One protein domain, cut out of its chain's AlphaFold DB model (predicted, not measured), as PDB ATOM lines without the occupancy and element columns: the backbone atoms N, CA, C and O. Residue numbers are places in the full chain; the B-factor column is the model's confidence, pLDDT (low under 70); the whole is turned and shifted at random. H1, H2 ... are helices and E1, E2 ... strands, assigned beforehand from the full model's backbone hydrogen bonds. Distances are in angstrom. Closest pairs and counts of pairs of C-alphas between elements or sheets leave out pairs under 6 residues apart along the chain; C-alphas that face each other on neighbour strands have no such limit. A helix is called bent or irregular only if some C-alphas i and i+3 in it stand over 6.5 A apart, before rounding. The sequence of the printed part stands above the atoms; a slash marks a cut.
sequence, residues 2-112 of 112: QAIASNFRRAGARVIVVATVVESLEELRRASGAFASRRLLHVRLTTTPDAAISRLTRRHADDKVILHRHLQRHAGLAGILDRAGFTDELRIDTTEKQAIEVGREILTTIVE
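AT A GLANCE: This is residues 2 to 112 of the 112 residues of an uncharacterized protein of Kocuria sp. HMSC066H03 (UniProt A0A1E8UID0). A short ribbon of two parallel strands, E1 and E2, lies near the middle, and five helices are spread round it in three separate groups: the pair H1 and H2, the helical hairpin H3 and H4, and H5 alone alongside the ribbon. H4, the longest helix, folds back from H3 with a kink on its way and leads into E2, while the unnamed residues 11 to 24 run from H1 to H2. The printed part has 111 residues, with five named helices and two named strands in the order H1, H2, E1, H3, H4, E2, H5; the sheet has the order E1, E2, and the class is mostly helix. The whole is only just compact, close to loose, with a radius of gyration of the C-alphas of 15.8 A and spans of 40 by 30 by 27 A.

IN THESE COORDINATES: H1 is residues 2 to 10, 12.2 A from first to last C-alpha, and begins with C-alpha 2 at (-3.093, 14.934, -7.437). After a long link of 14 residues comes H2, residues 25 to 35, 15.2 A long. A short link of 6 residues leads to E1, residues 42 to 46, 13.0 A long, with C-alpha 42 at (5.556, 16.474, 7.550). H3, residues 49 to 59, is 15.2 A long. H4, residues 64 to 83, is 29.8 A long; it is irregular, with C-alphas 75 and 78 at 7.2 A from each other, and has a kink of 36 degrees near residue 76. E2 is residues 89 to 93, 12.5 A long. H5 is residues 99 to 111, 18.8 A long, and ends with C-alpha 111 at (0.535, 29.858, 11.634).

HOW THE PARTS SIT: E1 and E2 are parallel neighbours, with 24 degrees between their directions. The C-alphas of Val 43 and Leu 90 face each other at 4.7 A, and N 44 and O 90, at 2.8 A, and N 92 and O 44, at 2.9 A, are within hydrogen-bond range. E1, H3, H4 and E2 form a strand-helix-strand unit, two parallel neighbour strands with helices between them along the chain, and its crossover is right-handed. H5 has one pair of C-alphas within 8 A with each strand: those of Ile 92 and Val 102, 7.3 A, for E2, and those of Val 43 and Ile 106, 7.8 A, for E1. H5 touches no helix. H3 and H4 form a helical hairpin and touch, H4 with residues 67 to 71 alone; their closest C-alphas are those of Thr 57 and Leu 67, 6.4 A. They run opposite ways at a shallow tilt of 34 degrees, only just short of steep. E1 and H4 are only just apart, their closest C-alphas being at 8.2 A. H1 and H2 touch, with the C-alphas of Gln 2 and Ala 34 closest at 4.3 A. They run the same way at a steep tilt of 38 degrees, only just past shallow. Among the pairs that are apart are H2 and H4, H1 and H5, and H3 and H5. In H1, H2 and H3 every O i to N i+4 pair is within hydrogen-bond range; in H4 13 of 16 are, and in H5 7 of 9.

THE WHOLE: The two C-alphas farthest apart are those of Lys 64 and Glu 112, at 43.5 A, and the first and last printed C-alphas, of Gln 2 and Glu 112, are 26.3 A apart. The printed part has no cut and ends at the chain's last residue. The link from H1 to H2 is long, and the links from E1 to H3, H3 to H4, H4 to E2 and E2 to H5 are tight. The mean pLDDT of the printed part is 91.7, and residues 111 to 112 are under 70.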
ATOM      1  N   GLN A   2      -2.952  13.639  -6.747       89.81
ATOM      2  CA  GLN A   2      -3.093  14.934  -7.437       89.81
ATOM      3  C   GLN A   2      -4.540  15.325  -7.775       89.81
ATOM      4  O   GLN A   2      -4.958  16.439  -7.472       89.81
ATOM      5  N   ALA A   3      -5.334  14.406  -8.335       92.44
ATOM      6  CA  ALA A   3      -6.746  14.669  -8.631       92.44
ATOM      7  C   ALA A   3      -7.548  15.027  -7.364       92.44
ATOM      8  O   ALA A   3      -8.306  15.994  -7.362       92.44
ATOM      9  N   ILE A   4      -7.314  14.307  -6.260       90.50
ATOM     10  CA  ILE A   4      -7.960  14.555  -4.962       90.50
ATOM     11  C   ILE A   4      -7.592  15.954  -4.451       90.50
ATOM     12  O   ILE A   4      -8.472  16.748  -4.131       90.50
ATOM     13  N   ALA A   5      -6.299  16.286  -4.441       90.88
ATOM     14  CA  ALA A   5      -5.811  17.592  -4.008       90.88
ATOM     15  C   ALA A   5      -6.393  18.739  -4.849       90.88
ATOM     16  O   ALA A   5      -6.802  19.767  -4.310       90.88
ATOM     17  N   SER A   6      -6.479  18.543  -6.169       91.19
ATOM     18  CA  SER A   6      -7.091  19.502  -7.088       91.19
ATOM     19  C   SER A   6      -8.571  19.721  -6.770       91.19
ATOM     20  O   SER A   6      -9.010  20.866  -6.725       91.19
ATOM     21  N   ASN A   7      -9.330  18.661  -6.479       94.12
ATOM     22  CA  ASN A   7     -10.745  18.777  -6.124       94.12
ATOM     23  C   ASN A   7     -10.945  19.626  -4.861       94.12
ATOM     24  O   ASN A   7     -11.733  20.568  -4.885       94.12
ATOM     25  N   PHE A   8     -10.189  19.350  -3.792       92.94
ATOM     26  CA  PHE A   8     -10.274  20.133  -2.555       92.94
ATOM     27  C   PHE A   8      -9.892  21.600  -2.771       92.94
ATOM     28  O   PHE A   8     -10.577  22.495  -2.283       92.94
ATOM     29  N   ARG A   9      -8.843  21.867  -3.558       91.25
ATOM     30  CA  ARG A   9      -8.442  23.241  -3.898       91.25
ATOM     31  C   ARG A   9      -9.501  23.979  -4.705       91.25
ATOM     32  O   ARG A   9      -9.788  25.129  -4.394       91.25
ATOM     33  N   ARG A  10     -10.109  23.329  -5.704       93.88
ATOM     34  CA  ARG A  10     -11.219  23.919  -6.475       93.88
ATOM     35  C   ARG A  10     -12.432  24.216  -5.594       93.88
ATOM     36  O   ARG A  10     -13.134  25.181  -5.859       93.88
ATOM     37  N   ALA A  11     -12.639  23.439  -4.532       95.88
ATOM     38  CA  ALA A  11     -13.656  23.698  -3.516       95.88
ATOM     39  C   ALA A  11     -13.261  24.783  -2.488       95.88
ATOM     40  O   ALA A  11     -14.000  25.020  -1.537       95.88
ATOM     41  N   GLY A  12     -12.108  25.444  -2.648       94.69
ATOM     42  CA  GLY A  12     -11.659  26.539  -1.781       94.69
ATOM     43  C   GLY A  12     -10.801  26.115  -0.584       94.69
ATOM     44  O   GLY A  12     -10.491  26.952   0.265       94.69
ATOM     45  N   ALA A  13     -10.381  24.848  -0.492       92.12
ATOM     46  CA  ALA A  13      -9.517  24.403   0.598       92.12
ATOM     47  C   ALA A  13      -8.163  25.132   0.566       92.12
ATOM     48  O   ALA A  13      -7.400  25.030  -0.398       92.12
ATOM     49  N   ARG A  14      -7.847  25.834   1.660       87.50
ATOM     50  CA  ARG A  14      -6.557  26.519   1.862       87.50
ATOM     51  C   ARG A  14      -5.502  25.621   2.501       87.50
ATOM     52  O   ARG A  14      -4.313  25.822   2.277       87.50
ATOM     53  N   VAL A  15      -5.946  24.636   3.276       88.81
ATOM     54  CA  VAL A  15      -5.110  23.652   3.965       88.81
ATOM     55  C   VAL A  15      -5.646  22.269   3.626       88.81
ATOM     56  O   VAL A  15      -6.854  22.045   3.664       88.81
ATOM     57  N   ILE A  16      -4.750  21.349   3.276       90.31
ATOM     58  CA  ILE A  16      -5.075  19.940   3.052       90.31
ATOM     59  C   ILE A  16      -4.313  19.139   4.099       90.31
ATOM     60  O   ILE A  16      -3.085  19.182   4.134       90.31
ATOM     61  N   VAL A  17      -5.047  18.411   4.936       91.31
ATOM     62  CA  VAL A  17      -4.484  17.497   5.934       91.31
ATOM     63  C   VAL A  17      -4.650  16.075   5.421       91.31
ATOM     64  O   VAL A  17      -5.740  15.690   4.996       91.31
ATOM     65  N   VAL A  18      -3.572  15.293   5.449       92.06
ATOM     66  CA  VAL A  18      -3.580  13.905   4.981       92.06
ATOM     67  C   VAL A  18      -3.020  13.010   6.070       92.06
ATOM     68  O   VAL A  18      -1.831  13.052   6.368       92.06
ATOM     69  N   ALA A  19      -3.886  12.179   6.645       92.31
ATOM     70  CA  ALA A  19      -3.474  11.100   7.530       92.31
ATOM     71  C   ALA A  19      -3.082   9.890   6.672       92.31
ATOM     72  O   ALA A  19      -3.941   9.186   6.144       92.31
ATOM     73  N   THR A  20      -1.781   9.679   6.495       90.62
ATOM     74  CA  THR A  20      -1.236   8.532   5.761       90.62
ATOM     75  C   THR A  20       0.074   8.084   6.388       90.62
ATOM     76  O   THR A  20       0.730   8.849   7.091       90.62
ATOM     77  N   VAL A  21       0.461   6.843   6.113       91.56
ATOM     78  CA  VAL A  21       1.813   6.360   6.389       91.56
ATOM     79  C   VAL A  21       2.692   6.712   5.187       91.56
ATOM     80  O   VAL A  21       2.271   6.519   4.045       91.56
ATOM     81  N   VAL A  22       3.873   7.269   5.454       93.12
ATOM     82  CA  VAL A  22       4.917   7.570   4.467       93.12
ATOM     83  C   VAL A  22       6.193   6.897   4.958       93.12
ATOM     84  O   VAL A  22       6.714   7.263   6.005       93.12
ATOM     85  N   GLU A  23       6.671   5.889   4.238       94.75
ATOM     86  CA  GLU A  23       7.755   4.997   4.671       94.75
ATOM     87  C   GLU A  23       9.099   5.341   4.027       94.75
ATOM     88  O   GLU A  23      10.128   4.785   4.403       94.75
ATOM     89  N   SER A  24       9.114   6.276   3.072       95.00
ATOM     90  CA  SER A  24      10.338   6.709   2.399       95.00
ATOM     91  C   SER A  24      10.316   8.177   1.970       95.00
ATOM     92  O   SER A  24       9.267   8.782   1.737       95.00
ATOM     93  N   LEU A  25      11.511   8.739   1.764       94.12
ATOM     94  CA  LEU A  25      11.684  10.064   1.160       94.12
ATOM     95  C   LEU A  25      11.091  10.151  -0.250       94.12
ATOM     96  O   LEU A  25      10.620  11.209  -0.657       94.12
ATOM     97  N   GLU A  26      11.116   9.061  -1.017       93.88
ATOM     98  CA  GLU A  26      10.537   9.045  -2.358       93.88
ATOM     99  C   GLU A  26       9.010   9.173  -2.308       93.88
ATOM    100  O   GLU A  26       8.430   9.971  -3.045       93.88
ATOM    101  N   GLU A  27       8.353   8.461  -1.391       93.25
ATOM    102  CA  GLU A  27       6.918   8.615  -1.147       93.25
ATOM    103  C   GLU A  27       6.568  10.031  -0.699       93.25
ATOM    104  O   GLU A  27       5.620  10.612  -1.230       93.25
ATOM    105  N   LEU A  28       7.365  10.616   0.201       92.38
ATOM    106  CA  LEU A  28       7.176  11.996   0.644       92.38
ATOM    107  C   LEU A  28       7.298  12.984  -0.525       92.38
ATOM    108  O   LEU A  28       6.460  13.874  -0.675       92.38
ATOM    109  N   ARG A  29       8.296  12.804  -1.401       90.94
ATOM    110  CA  ARG A  29       8.478  13.626  -2.611       90.94
ATOM    111  C   ARG A  29       7.307  13.478  -3.579       90.94
ATOM    112  O   ARG A  29       6.783  14.488  -4.050       90.94
ATOM    113  N   ARG A  30       6.852  12.249  -3.844       89.94
ATOM    114  CA  ARG A  30       5.680  11.990  -4.701       89.94
ATOM    115  C   ARG A  30       4.414  12.622  -4.128       89.94
ATOM    116  O   ARG A  30       3.648  13.234  -4.871       89.94
ATOM    117  N   ALA A  31       4.206  12.512  -2.817       88.75
ATOM    118  CA  ALA A  31       3.092  13.145  -2.126       88.75
ATOM    119  C   ALA A  31       3.165  14.676  -2.249       88.75
ATOM    120  O   ALA A  31       2.200  15.296  -2.695       88.75
ATOM    121  N   SER A  32       4.324  15.273  -1.956       88.56
ATOM    122  CA  SER A  32       4.568  16.714  -2.086       88.56
ATOM    123  C   SER A  32       4.253  17.235  -3.494       88.56
ATOM    124  O   SER A  32       3.477  18.182  -3.652       88.56
ATOM    125  N   GLY A  33       4.768  16.556  -4.527       88.62
ATOM    126  CA  GLY A  33       4.501  16.894  -5.925       88.62
ATOM    127  C   GLY A  33       3.018  16.792  -6.283       88.62
ATOM    128  O   GLY A  33       2.462  17.698  -6.899       88.62
ATOM    129  N   ALA A  34       2.339  15.737  -5.825       88.19
ATOM    130  CA  ALA A  34       0.912  15.555  -6.063       88.19
ATOM    131  C   ALA A  34       0.048  16.631  -5.384       88.19
ATOM    132  O   ALA A  34      -0.981  17.025  -5.932       88.19
ATOM    133  N   PHE A  35       0.449  17.111  -4.207       87.12
ATOM    134  CA  PHE A  35      -0.251  18.204  -3.542       87.12
ATOM    135  C   PHE A  35       0.083  19.563  -4.139       87.12
ATOM    136  O   PHE A  35      -0.675  20.487  -3.881       87.12
ATOM    137  N   ALA A  36       1.160  19.711  -4.922       82.31
ATOM    138  CA  ALA A  36       1.636  20.992  -5.446       82.31
ATOM    139  C   ALA A  36       1.627  22.081  -4.353       82.31
ATOM    140  O   ALA A  36       1.053  23.162  -4.529       82.31
ATOM    141  N   SER A  37       2.119  21.738  -3.157       74.50
ATOM    142  CA  SER A  37       2.145  22.645  -2.007       74.50
ATOM    143  C   SER A  37       3.417  23.483  -2.016       74.50
ATOM    144  O   SER A  37       4.489  22.971  -2.320       74.50
ATOM    145  N   ARG A  38       3.311  24.766  -1.645       74.50
ATOM    146  CA  ARG A  38       4.485  25.633  -1.433       74.50
ATOM    147  C   ARG A  38       5.232  25.290  -0.143       74.50
ATOM    148  O   ARG A  38       6.432  25.507  -0.063       74.50
ATOM    149  N   ARG A  39       4.511  24.766   0.852       83.25
ATOM    150  CA  ARG A  39       5.030  24.343   2.157       83.25
ATOM    151  C   ARG A  39       4.349  23.034   2.536       83.25
ATOM    152  O   ARG A  39       3.120  22.953   2.530       83.25
ATOM    153  N   LEU A  40       5.133  22.000   2.814       89.19
ATOM    154  CA  LEU A  40       4.639  20.728   3.332       89.19
ATOM    155  C   LEU A  40       5.112  20.604   4.776       89.19
ATOM    156  O   LEU A  40       6.312  20.613   5.020       89.19
ATOM    157  N   LEU A  41       4.175  20.486   5.714       92.81
ATOM    158  CA  LEU A  41       4.492  20.114   7.088       92.81
ATOM    159  C   LEU A  41       4.376  18.593   7.201       92.81
ATOM    160  O   LEU A  41       3.272  18.047   7.159       92.81
ATOM    161  N   HIS A  42       5.515  17.910   7.297       94.06
ATOM    162  CA  HIS A  42       5.556  16.474   7.550       94.06
ATOM    163  C   HIS A  42       5.499  16.241   9.062       94.06
ATOM    164  O   HIS A  42       6.401  16.657   9.783       94.06
ATOM    165  N   VAL A  43       4.425  15.612   9.544       96.12
ATOM    166  CA  VAL A  43       4.225  15.332  10.971       96.12
ATOM    167  C   VAL A  43       4.314  13.834  11.206       96.12
ATOM    168  O   VAL A  43       3.544  13.066  10.627       96.12
ATOM    169  N   ARG A  44       5.204  13.429  12.108       95.62
ATOM    170  CA  ARG A  44       5.315  12.050  12.568       95.62
ATOM    171  C   ARG A  44       4.728  11.919  13.959       95.62
ATOM    172  O   ARG A  44       5.273  12.433  14.933       95.62
ATOM    173  N   LEU A  45       3.628  11.179  14.041       95.56
ATOM    174  CA  LEU A  45       3.012  10.808  15.306       95.56
ATOM    175  C   LEU A  45       3.672   9.537  15.836       95.56
ATOM    176  O   LEU A  45       3.674   8.506  15.160       95.56
ATOM    177  N   THR A  46       4.225   9.607  17.041       95.00
ATOM    178  CA  THR A  46       4.773   8.452  17.753       95.00
ATOM    179  C   THR A  46       3.896   8.102  18.948       95.00
ATOM    180  O   THR A  46       3.062   8.889  19.399       95.00
ATOM    181  N   THR A  47       4.020   6.870  19.424       95.12
ATOM    182  CA  THR A  47       3.423   6.422  20.679       95.12
ATOM    183  C   THR A  47       4.193   5.201  21.175       95.12
ATOM    184  O   THR A  47       4.859   4.535  20.376       95.12
ATOM    185  N   THR A  48       4.119   4.894  22.466       94.25
ATOM    186  CA  THR A  48       4.703   3.661  22.999       94.25
ATOM    187  C   THR A  48       4.027   2.418  22.404       94.25
ATOM    188  O   THR A  48       2.839   2.457  22.054       94.25
ATOM    189  N   PRO A  49       4.747   1.283  22.309       92.25
ATOM    190  CA  PRO A  49       4.168   0.034  21.821       92.25
ATOM    191  C   PRO A  49       2.900  -0.380  22.574       92.25
ATOM    192  O   PRO A  49       1.905  -0.738  21.944       92.25
ATOM    193  N   ASP A  50       2.895  -0.247  23.901       94.06
ATOM    194  CA  ASP A  50       1.760  -0.633  24.743       94.06
ATOM    195  C   ASP A  50       0.526   0.238  24.476       94.06
ATOM    196  O   ASP A  50      -0.588  -0.275  24.321       94.06
ATOM    197  N   ALA A  51       0.717   1.554  24.335       95.12
ATOM    198  CA  ALA A  51      -0.366   2.467  23.991       95.12
ATOM    199  C   ALA A  51      -0.925   2.167  22.590       95.12
ATOM    200  O   ALA A  51      -2.147   2.142  22.412       95.12
ATOM    201  N   ALA A  52      -0.069   1.879  21.603       94.06
ATOM    202  CA  ALA A  52      -0.509   1.473  20.269       94.06
ATOM    203  C   ALA A  52      -1.332   0.179  20.300       94.06
ATOM    204  O   ALA A  52      -2.430   0.143  19.741       94.06
ATOM    205  N   ILE A  53      -0.838  -0.864  20.976       94.88
ATOM    206  CA  ILE A  53      -1.514  -2.164  21.093       94.88
ATOM    207  C   ILE A  53      -2.875  -2.001  21.773       94.88
ATOM    208  O   ILE A  53      -3.878  -2.516  21.271       94.88
ATOM    209  N   SER A  54      -2.937  -1.239  22.868       95.69
ATOM    210  CA  SER A  54      -4.181  -0.949  23.588       95.69
ATOM    211  C   SER A  54      -5.202  -0.234  22.693       95.69
ATOM    212  O   SER A  54      -6.364  -0.645  22.597       95.69
ATOM    213  N   ARG A  55      -4.768   0.798  21.956       95.31
ATOM    214  CA  ARG A  55      -5.623   1.570  21.037       95.31
ATOM    215  C   ARG A  55      -6.102   0.736  19.847       95.31
ATOM    216  O   ARG A  55      -7.272   0.836  19.481       95.31
ATOM    217  N   LEU A  56      -5.230  -0.082  19.254       95.19
ATOM    218  CA  LEU A  56      -5.573  -0.970  18.138       95.19
ATOM    219  C   LEU A  56      -6.563  -2.050  18.572       95.19
ATOM    220  O   LEU A  56      -7.578  -2.234  17.904       95.19
ATOM    221  N   THR A  57      -6.311  -2.696  19.713       95.94
ATOM    222  CA  THR A  57      -7.214  -3.703  20.295       95.94
ATOM    223  C   THR A  57      -8.601  -3.122  20.523       95.94
ATOM    224  O   THR A  57      -9.591  -3.730  20.139       95.94
ATOM    225  N   ARG A  58      -8.682  -1.905  21.074       96.31
ATOM    226  CA  ARG A  58      -9.962  -1.221  21.284       96.31
ATOM    227  C   ARG A  58     -10.663  -0.865  19.972       96.31
ATOM    228  O   ARG A  58     -11.868  -1.047  19.865       96.31
ATOM    229  N   ARG A  59      -9.927  -0.346  18.984       95.44
ATOM    230  CA  ARG A  59     -10.485   0.078  17.687       95.44
ATOM    231  C   ARG A  59     -11.035  -1.090  16.868       95.44
ATOM    232  O   ARG A  59     -11.980  -0.897  16.113       95.44
ATOM    233  N   HIS A  60     -10.428  -2.263  16.998       96.06
ATOM    234  CA  HIS A  60     -10.751  -3.453  16.212       96.06
ATOM    235  C   HIS A  60     -11.266  -4.598  17.093       96.06
ATOM    236  O   HIS A  60     -11.045  -5.763  16.772       96.06
ATOM    237  N   ALA A  61     -11.935  -4.275  18.206       94.38
ATOM    238  CA  ALA A  61     -12.429  -5.264  19.165       94.38
ATOM    239  C   ALA A  61     -13.335  -6.321  18.507       94.38
ATOM    240  O   ALA A  61     -13.253  -7.503  18.844       94.38
ATOM    241  N   ASP A  62     -14.123  -5.897  17.518       96.75
ATOM    242  CA  ASP A  62     -15.096  -6.741  16.820       96.75
ATOM    243  C   ASP A  62     -14.518  -7.464  15.589       96.75
ATOM    244  O   ASP A  62     -15.180  -8.326  15.015       96.75
ATOM    245  N   ASP A  63     -13.276  -7.164  15.188       96.00
ATOM    246  CA  ASP A  63     -12.626  -7.789  14.031       96.00
ATOM    247  C   ASP A  63     -11.193  -8.221  14.357       96.00
ATOM    248  O   ASP A  63     -10.204  -7.498  14.180       96.00
ATOM    249  N   LYS A  64     -11.084  -9.473  14.808       93.81
ATOM    250  CA  LYS A  64      -9.812 -10.095  15.192       93.81
ATOM    251  C   LYS A  64      -8.844 -10.266  14.019       93.81
ATOM    252  O   LYS A  64      -7.633 -10.271  14.241       93.81
ATOM    253  N   VAL A  65      -9.346 -10.399  12.789       95.62
ATOM    254  CA  VAL A  65      -8.502 -10.565  11.594       95.62
ATOM    255  C   VAL A  65      -7.822  -9.241  11.265       95.62
ATOM    256  O   VAL A  65      -6.601  -9.188  11.088       95.62
ATOM    257  N   ILE A  66      -8.596  -8.154  11.257       93.12
ATOM    258  CA  ILE A  66      -8.075  -6.800  11.063       93.12
ATOM    259  C   ILE A  66      -7.126  -6.419  12.206       93.12
ATOM    260  O   ILE A  66      -6.035  -5.904  11.943       93.12
ATOM    261  N   LEU A  67      -7.481  -6.732  13.459       94.75
ATOM    262  CA  LEU A  67      -6.610  -6.497  14.612       94.75
ATOM    263  C   LEU A  67      -5.250  -7.189  14.450       94.75
ATOM    264  O   LEU A  67      -4.213  -6.539  14.580       94.75
ATOM    265  N   HIS A  68      -5.243  -8.485  14.124       93.81
ATOM    266  CA  HIS A  68      -4.003  -9.240  13.943       93.81
ATOM    267  C   HIS A  68      -3.123  -8.624  12.849       93.81
ATOM    268  O   HIS A  68      -1.927  -8.410  13.062       93.81
ATOM    269  N   ARG A  69      -3.717  -8.248  11.707       91.75
ATOM    270  CA  ARG A  69      -3.004  -7.561  10.621       91.75
ATOM    271  C   ARG A  69      -2.370  -6.248  11.089       91.75
ATOM    272  O   ARG A  69      -1.219  -5.975  10.746       91.75
ATOM    273  N   HIS A  70      -3.094  -5.434  11.858       93.06
ATOM    274  CA  HIS A  70      -2.565  -4.169  12.366       93.06
ATOM    275  C   HIS A  70      -1.420  -4.363  13.360       93.06
ATOM    276  O   HIS A  70      -0.418  -3.660  13.253       93.06
ATOM    277  N   LEU A  71      -1.531  -5.325  14.280       92.81
ATOM    278  CA  LEU A  71      -0.476  -5.619  15.254       92.81
ATOM    279  C   LEU A  71       0.809  -6.103  14.569       92.81
ATOM    280  O   LEU A  71       1.892  -5.609  14.884       92.81
ATOM    281  N   GLN A  72       0.687  -6.990  13.575       91.00
ATOM    282  CA  GLN A  72       1.829  -7.451  12.776       91.00
ATOM    283  C   GLN A  72       2.503  -6.297  12.020       91.00
ATOM    284  O   GLN A  72       3.725  -6.167  12.045       91.00
ATOM    285  N   ARG A  73       1.724  -5.407  11.383       90.38
ATOM    286  CA  ARG A  73       2.285  -4.238  10.678       90.38
ATOM    287  C   ARG A  73       2.953  -3.254  11.639       90.38
ATOM    288  O   ARG A  73       4.000  -2.704  11.307       90.38
ATOM    289  N   HIS A  74       2.359  -3.032  12.809       88.94
ATOM    290  CA  HIS A  74       2.851  -2.078  13.797       88.94
ATOM    291  C   HIS A  74       4.256  -2.432  14.306       88.94
ATOM    292  O   HIS A  74       5.106  -1.547  14.379       88.94
ATOM    293  N   ALA A  75       4.520  -3.712  14.594       82.06
ATOM    294  CA  ALA A  75       5.777  -4.164  15.197       82.06
ATOM    295  C   ALA A  75       7.037  -3.731  14.417       82.06
ATOM    296  O   ALA A  75       8.062  -3.428  15.021       82.06
ATOM    297  N   GLY A  76       6.959  -3.665  13.084       85.62
ATOM    298  CA  GLY A  76       8.081  -3.253  12.231       85.62
ATOM    299  C   GLY A  76       8.061  -1.786  11.801       85.62
ATOM    300  O   GLY A  76       9.089  -1.267  11.361       85.62
ATOM    301  N   LEU A  77       6.915  -1.107  11.909       90.44
ATOM    302  CA  LEU A  77       6.721   0.194  11.270       90.44
ATOM    303  C   LEU A  77       7.602   1.285  11.881       90.44
ATOM    304  O   LEU A  77       8.215   2.045  11.138       90.44
ATOM    305  N   ALA A  78       7.722   1.334  13.211       87.50
ATOM    306  CA  ALA A  78       8.564   2.328  13.880       87.50
ATOM    307  C   ALA A  78      10.012   2.279  13.362       87.50
ATOM    308  O   ALA A  78      10.551   3.300  12.945       87.50
ATOM    309  N   GLY A  79      10.583   1.073  13.258       90.62
ATOM    310  CA  GLY A  79      11.935   0.883  12.741       90.62
ATOM    311  C   GLY A  79      12.084   1.224  11.255       90.62
ATOM    312  O   GLY A  79      13.138   1.706  10.850       90.62
ATOM    313  N   ILE A  80      11.052   0.995  10.432       93.38
ATOM    314  CA  ILE A  80      11.048   1.444   9.028       93.38
ATOM    315  C   ILE A  80      11.139   2.971   8.975       93.38
ATOM    316  O   ILE A  80      12.015   3.505   8.301       93.38
ATOM    317  N   LEU A  81      10.289   3.664   9.737       91.94
ATOM    318  CA  LEU A  81      10.247   5.127   9.763       91.94
ATOM    319  C   LEU A  81      11.523   5.746  10.348       91.94
ATOM    320  O   LEU A  81      11.958   6.794   9.881       91.94
ATOM    321  N   ASP A  82      12.151   5.105  11.333       91.19
ATOM    322  CA  ASP A  82      13.438   5.552  11.886       91.19
ATOM    323  C   ASP A  82      14.575   5.469  10.867       91.19
ATOM    324  O   ASP A  82      15.456   6.325  10.843       91.19
ATOM    325  N   ARG A  83      14.539   4.469   9.980       94.25
ATOM    326  CA  ARG A  83      15.544   4.287   8.922       94.25
ATOM    327  C   ARG A  83      15.216   5.028   7.628       94.25
ATOM    328  O   ARG A  83      16.043   5.041   6.722       94.25
ATOM    329  N   ALA A  84      14.044   5.652   7.529       93.31
ATOM    330  CA  ALA A  84      13.595   6.330   6.316       93.31
ATOM    331  C   ALA A  84      14.388   7.615   6.001       93.31
ATOM    332  O   ALA A  84      14.322   8.109   4.877       93.31
ATOM    333  N   GLY A  85      15.153   8.140   6.968       91.44
ATOM    334  CA  GLY A  85      16.058   9.276   6.763       91.44
ATOM    335  C   GLY A  85      15.356  10.632   6.659       91.44
ATOM    336  O   GLY A  85      15.862  11.533   5.996       91.44
ATOM    337  N   PHE A  86      14.180  10.784   7.273       93.62
ATOM    338  CA  PHE A  86      13.491  12.071   7.354       93.62
ATOM    339  C   PHE A  86      14.239  13.028   8.294       93.62
ATOM    340  O   PHE A  86      14.518  12.684   9.441       93.62
ATOM    341  N   THR A  87      14.537  14.237   7.816       89.25
ATOM    342  CA  THR A  87      15.243  15.271   8.593       89.25
ATOM    343  C   THR A  87      14.320  16.389   9.070       89.25
ATOM    344  O   THR A  87      14.498  16.898  10.169       89.25
ATOM    345  N   ASP A  88      13.294  16.719   8.282       88.69
ATOM    346  CA  ASP A  88      12.493  17.940   8.459       88.69
ATOM    347  C   ASP A  88      11.074  17.628   8.968       88.69
ATOM    348  O   ASP A  88      10.086  18.224   8.536       88.69
ATOM    349  N   GLU A  89      10.949  16.628   9.841       92.06
ATOM    350  CA  GLU A  89       9.661  16.194  10.381       92.06
ATOM    351  C   GLU A  89       9.379  16.768  11.773       92.06
ATOM    352  O   GLU A  89      10.222  16.725  12.672       92.06
ATOM    353  N   LEU A  90       8.148  17.242  11.976       94.56
ATOM    354  CA  LEU A  90       7.627  17.545  13.303       94.56
ATOM    355  C   LEU A  90       7.252  16.225  13.984       94.56
ATOM    356  O   LEU A  90       6.256  15.592  13.629       94.56
ATOM    357  N   ARG A  91       8.060  15.797  14.954       94.88
ATOM    358  CA  ARG A  91       7.782  14.609  15.770       94.88
ATOM    359  C   ARG A  91       6.899  14.977  16.955       94.88
ATOM    360  O   ARG A  91       7.285  15.819  17.757       94.88
ATOM    361  N   ILE A  92       5.766  14.295  17.099       96.69
ATOM    362  CA  ILE A  92       4.859  14.473  18.237       96.69
ATOM    363  C   ILE A  92       4.595  13.116  18.882       96.69
ATOM    364  O   ILE A  92       4.009  12.229  18.260       96.69
ATOM    365  N   ASP A  93       4.983  12.975  20.150       96.50
ATOM    366  CA  ASP A  93       4.582  11.832  20.966       96.50
ATOM    367  C   ASP A  93       3.130  11.994  21.425       96.50
ATOM    368  O   ASP A  93       2.749  12.986  22.049       96.50
ATOM    369  N   THR A  94       2.314  11.001  21.089       97.44
ATOM    370  CA  THR A  94       0.880  10.948  21.363       97.44
ATOM    371  C   THR A  94       0.527   9.978  22.483       97.44
ATOM    372  O   THR A  94      -0.652   9.694  22.675       97.44
ATOM    373  N   THR A  95       1.509   9.419  23.195       96.44
ATOM    374  CA  THR A  95       1.294   8.379  24.217       96.44
ATOM    375  C   THR A  95       0.292   8.818  25.278       96.44
ATOM    376  O   THR A  95      -0.706   8.129  25.478       96.44
ATOM    377  N   GLU A  96       0.472  10.015  25.831       96.38
ATOM    378  CA  GLU A  96      -0.406  10.568  26.873       96.38
ATOM    379  C   GLU A  96      -1.238  11.768  26.393       96.38
ATOM    380  O   GLU A  96      -2.026  12.327  27.150       96.38
ATOM    381  N   LYS A  97      -1.082  12.179  25.127       96.25
ATOM    382  CA  LYS A  97      -1.776  13.355  24.585       96.25
ATOM    383  C   LYS A  97      -3.150  13.007  24.029       96.25
ATOM    384  O   LYS A  97      -3.334  12.010  23.324       96.25
ATOM    385  N   GLN A  98      -4.102  13.903  24.249       95.06
ATOM    386  CA  GLN A  98      -5.386  13.880  23.567       95.06
ATOM    387  C   GLN A  98      -5.244  14.394  22.129       95.06
ATOM    388  O   GLN A  98      -4.432  15.269  21.829       95.06
ATOM    389  N   ALA A  99      -6.099  13.909  21.225       94.56
ATOM    390  CA  ALA A  99      -6.065  14.308  19.815       94.56
ATOM    391  C   ALA A  99      -6.204  15.831  19.613       94.56
ATOM    392  O   ALA A  99      -5.596  16.389  18.702       94.56
ATOM    393  N   ILE A 100      -6.968  16.511  20.476       96.62
ATOM    394  CA  ILE A 100      -7.140  17.969  20.416       96.62
ATOM    395  C   ILE A 100      -5.854  18.729  20.765       96.62
ATOM    396  O   ILE A 100      -5.587  19.778  20.185       96.62
ATOM    397  N   GLU A 101      -5.042  18.203  21.680       96.75
ATOM    398  CA  GLU A 101      -3.767  18.805  22.083       96.75
ATOM    399  C   GLU A 101      -2.747  18.669  20.954       96.75
ATOM    400  O   GLU A 101      -2.146  19.658  20.544       96.75
ATOM    401  N   VAL A 102      -2.661  17.472  20.367       96.75
ATOM    402  CA  VAL A 102      -1.833  17.202  19.182       96.75
ATOM    403  C   VAL A 102      -2.250  18.098  18.011       96.75
ATOM    404  O   VAL A 102      -1.404  18.678  17.337       96.75
ATOM    405  N   GLY A 103      -3.556  18.258  17.775       95.38
ATOM    406  CA  GLY A 103      -4.065  19.134  16.721       95.38
ATOM    407  C   GLY A 103      -3.665  20.598  16.917       95.38
ATOM    408  O   GLY A 103      -3.274  21.257  15.955       95.38
ATOM    409  N   ARG A 104      -3.716  21.105  18.157       95.00
ATOM    410  CA  ARG A 104      -3.273  22.471  18.484       95.00
ATOM    411  C   ARG A 104      -1.779  22.661  18.246       95.00
ATOM    412  O   ARG A 104      -1.406  23.658  17.641       95.00
ATOM    413  N   GLU A 105      -0.963  21.699  18.662       95.00
ATOM    414  CA  GLU A 105       0.491  21.717  18.463       95.00
ATOM    415  C   GLU A 105       0.866  21.756  16.972       95.00
ATOM    416  O   GLU A 105       1.692  22.565  16.555       95.00
ATOM    417  N   ILE A 106       0.187  20.961  16.138       94.50
ATOM    418  CA  ILE A 106       0.373  21.005  14.680       94.50
ATOM    419  C   ILE A 106      -0.035  22.374  14.119       94.50
ATOM    420  O   ILE A 106       0.657  22.925  13.265       94.50
ATOM    421  N   LEU A 107      -1.162  22.929  14.579       91.62
ATOM    422  CA  LEU A 107      -1.662  24.218  14.093       91.62
ATOM    423  C   LEU A 107      -0.711  25.371  14.422       91.62
ATOM    424  O   LEU A 107      -0.506  26.225  13.559       91.62
ATOM    425  N   THR A 108      -0.099  25.386  15.609       90.38
ATOM    426  CA  THR A 108       0.883  26.418  15.975       90.38
ATOM    427  C   THR A 108       2.060  26.472  15.002       90.38
ATOM    428  O   THR A 108       2.483  27.559  14.632       90.38
ATOM    429  N   THR A 109       2.508  25.333  14.467       86.31
ATOM    430  CA  THR A 109       3.616  25.274  13.494       86.31
ATOM    431  C   THR A 109       3.239  25.764  12.085       86.31
ATOM    432  O   THR A 109       4.113  26.019  11.259       86.31
ATOM    433  N   ILE A 110       1.943  25.861  11.768       81.88
ATOM    434  CA  ILE A 110       1.453  26.294  10.445       81.88
ATOM    435  C   ILE A 110       1.229  27.814  10.396       81.88
ATOM    436  O   ILE A 110       1.293  28.396   9.312       81.88
ATOM    437  N   VAL A 111       0.917  28.436  11.538       68.06
ATOM    438  CA  VAL A 111       0.535  29.858  11.634       68.06
ATOM    439  C   VAL A 111       1.745  30.790  11.819       68.06
ATOM    440  O   VAL A 111       1.610  31.986  11.573       68.06
ATOM    441  N   GLU A 112       2.915  30.247  12.169       52.09
ATOM    442  CA  GLU A 112       4.223  30.924  12.077       52.09
ATOM    443  C   GLU A 112       4.773  30.938  10.641       52.09
ATOM    444  O   GLU A 112       5.153  32.033  10.170       52.09
TER     445      GLU A 112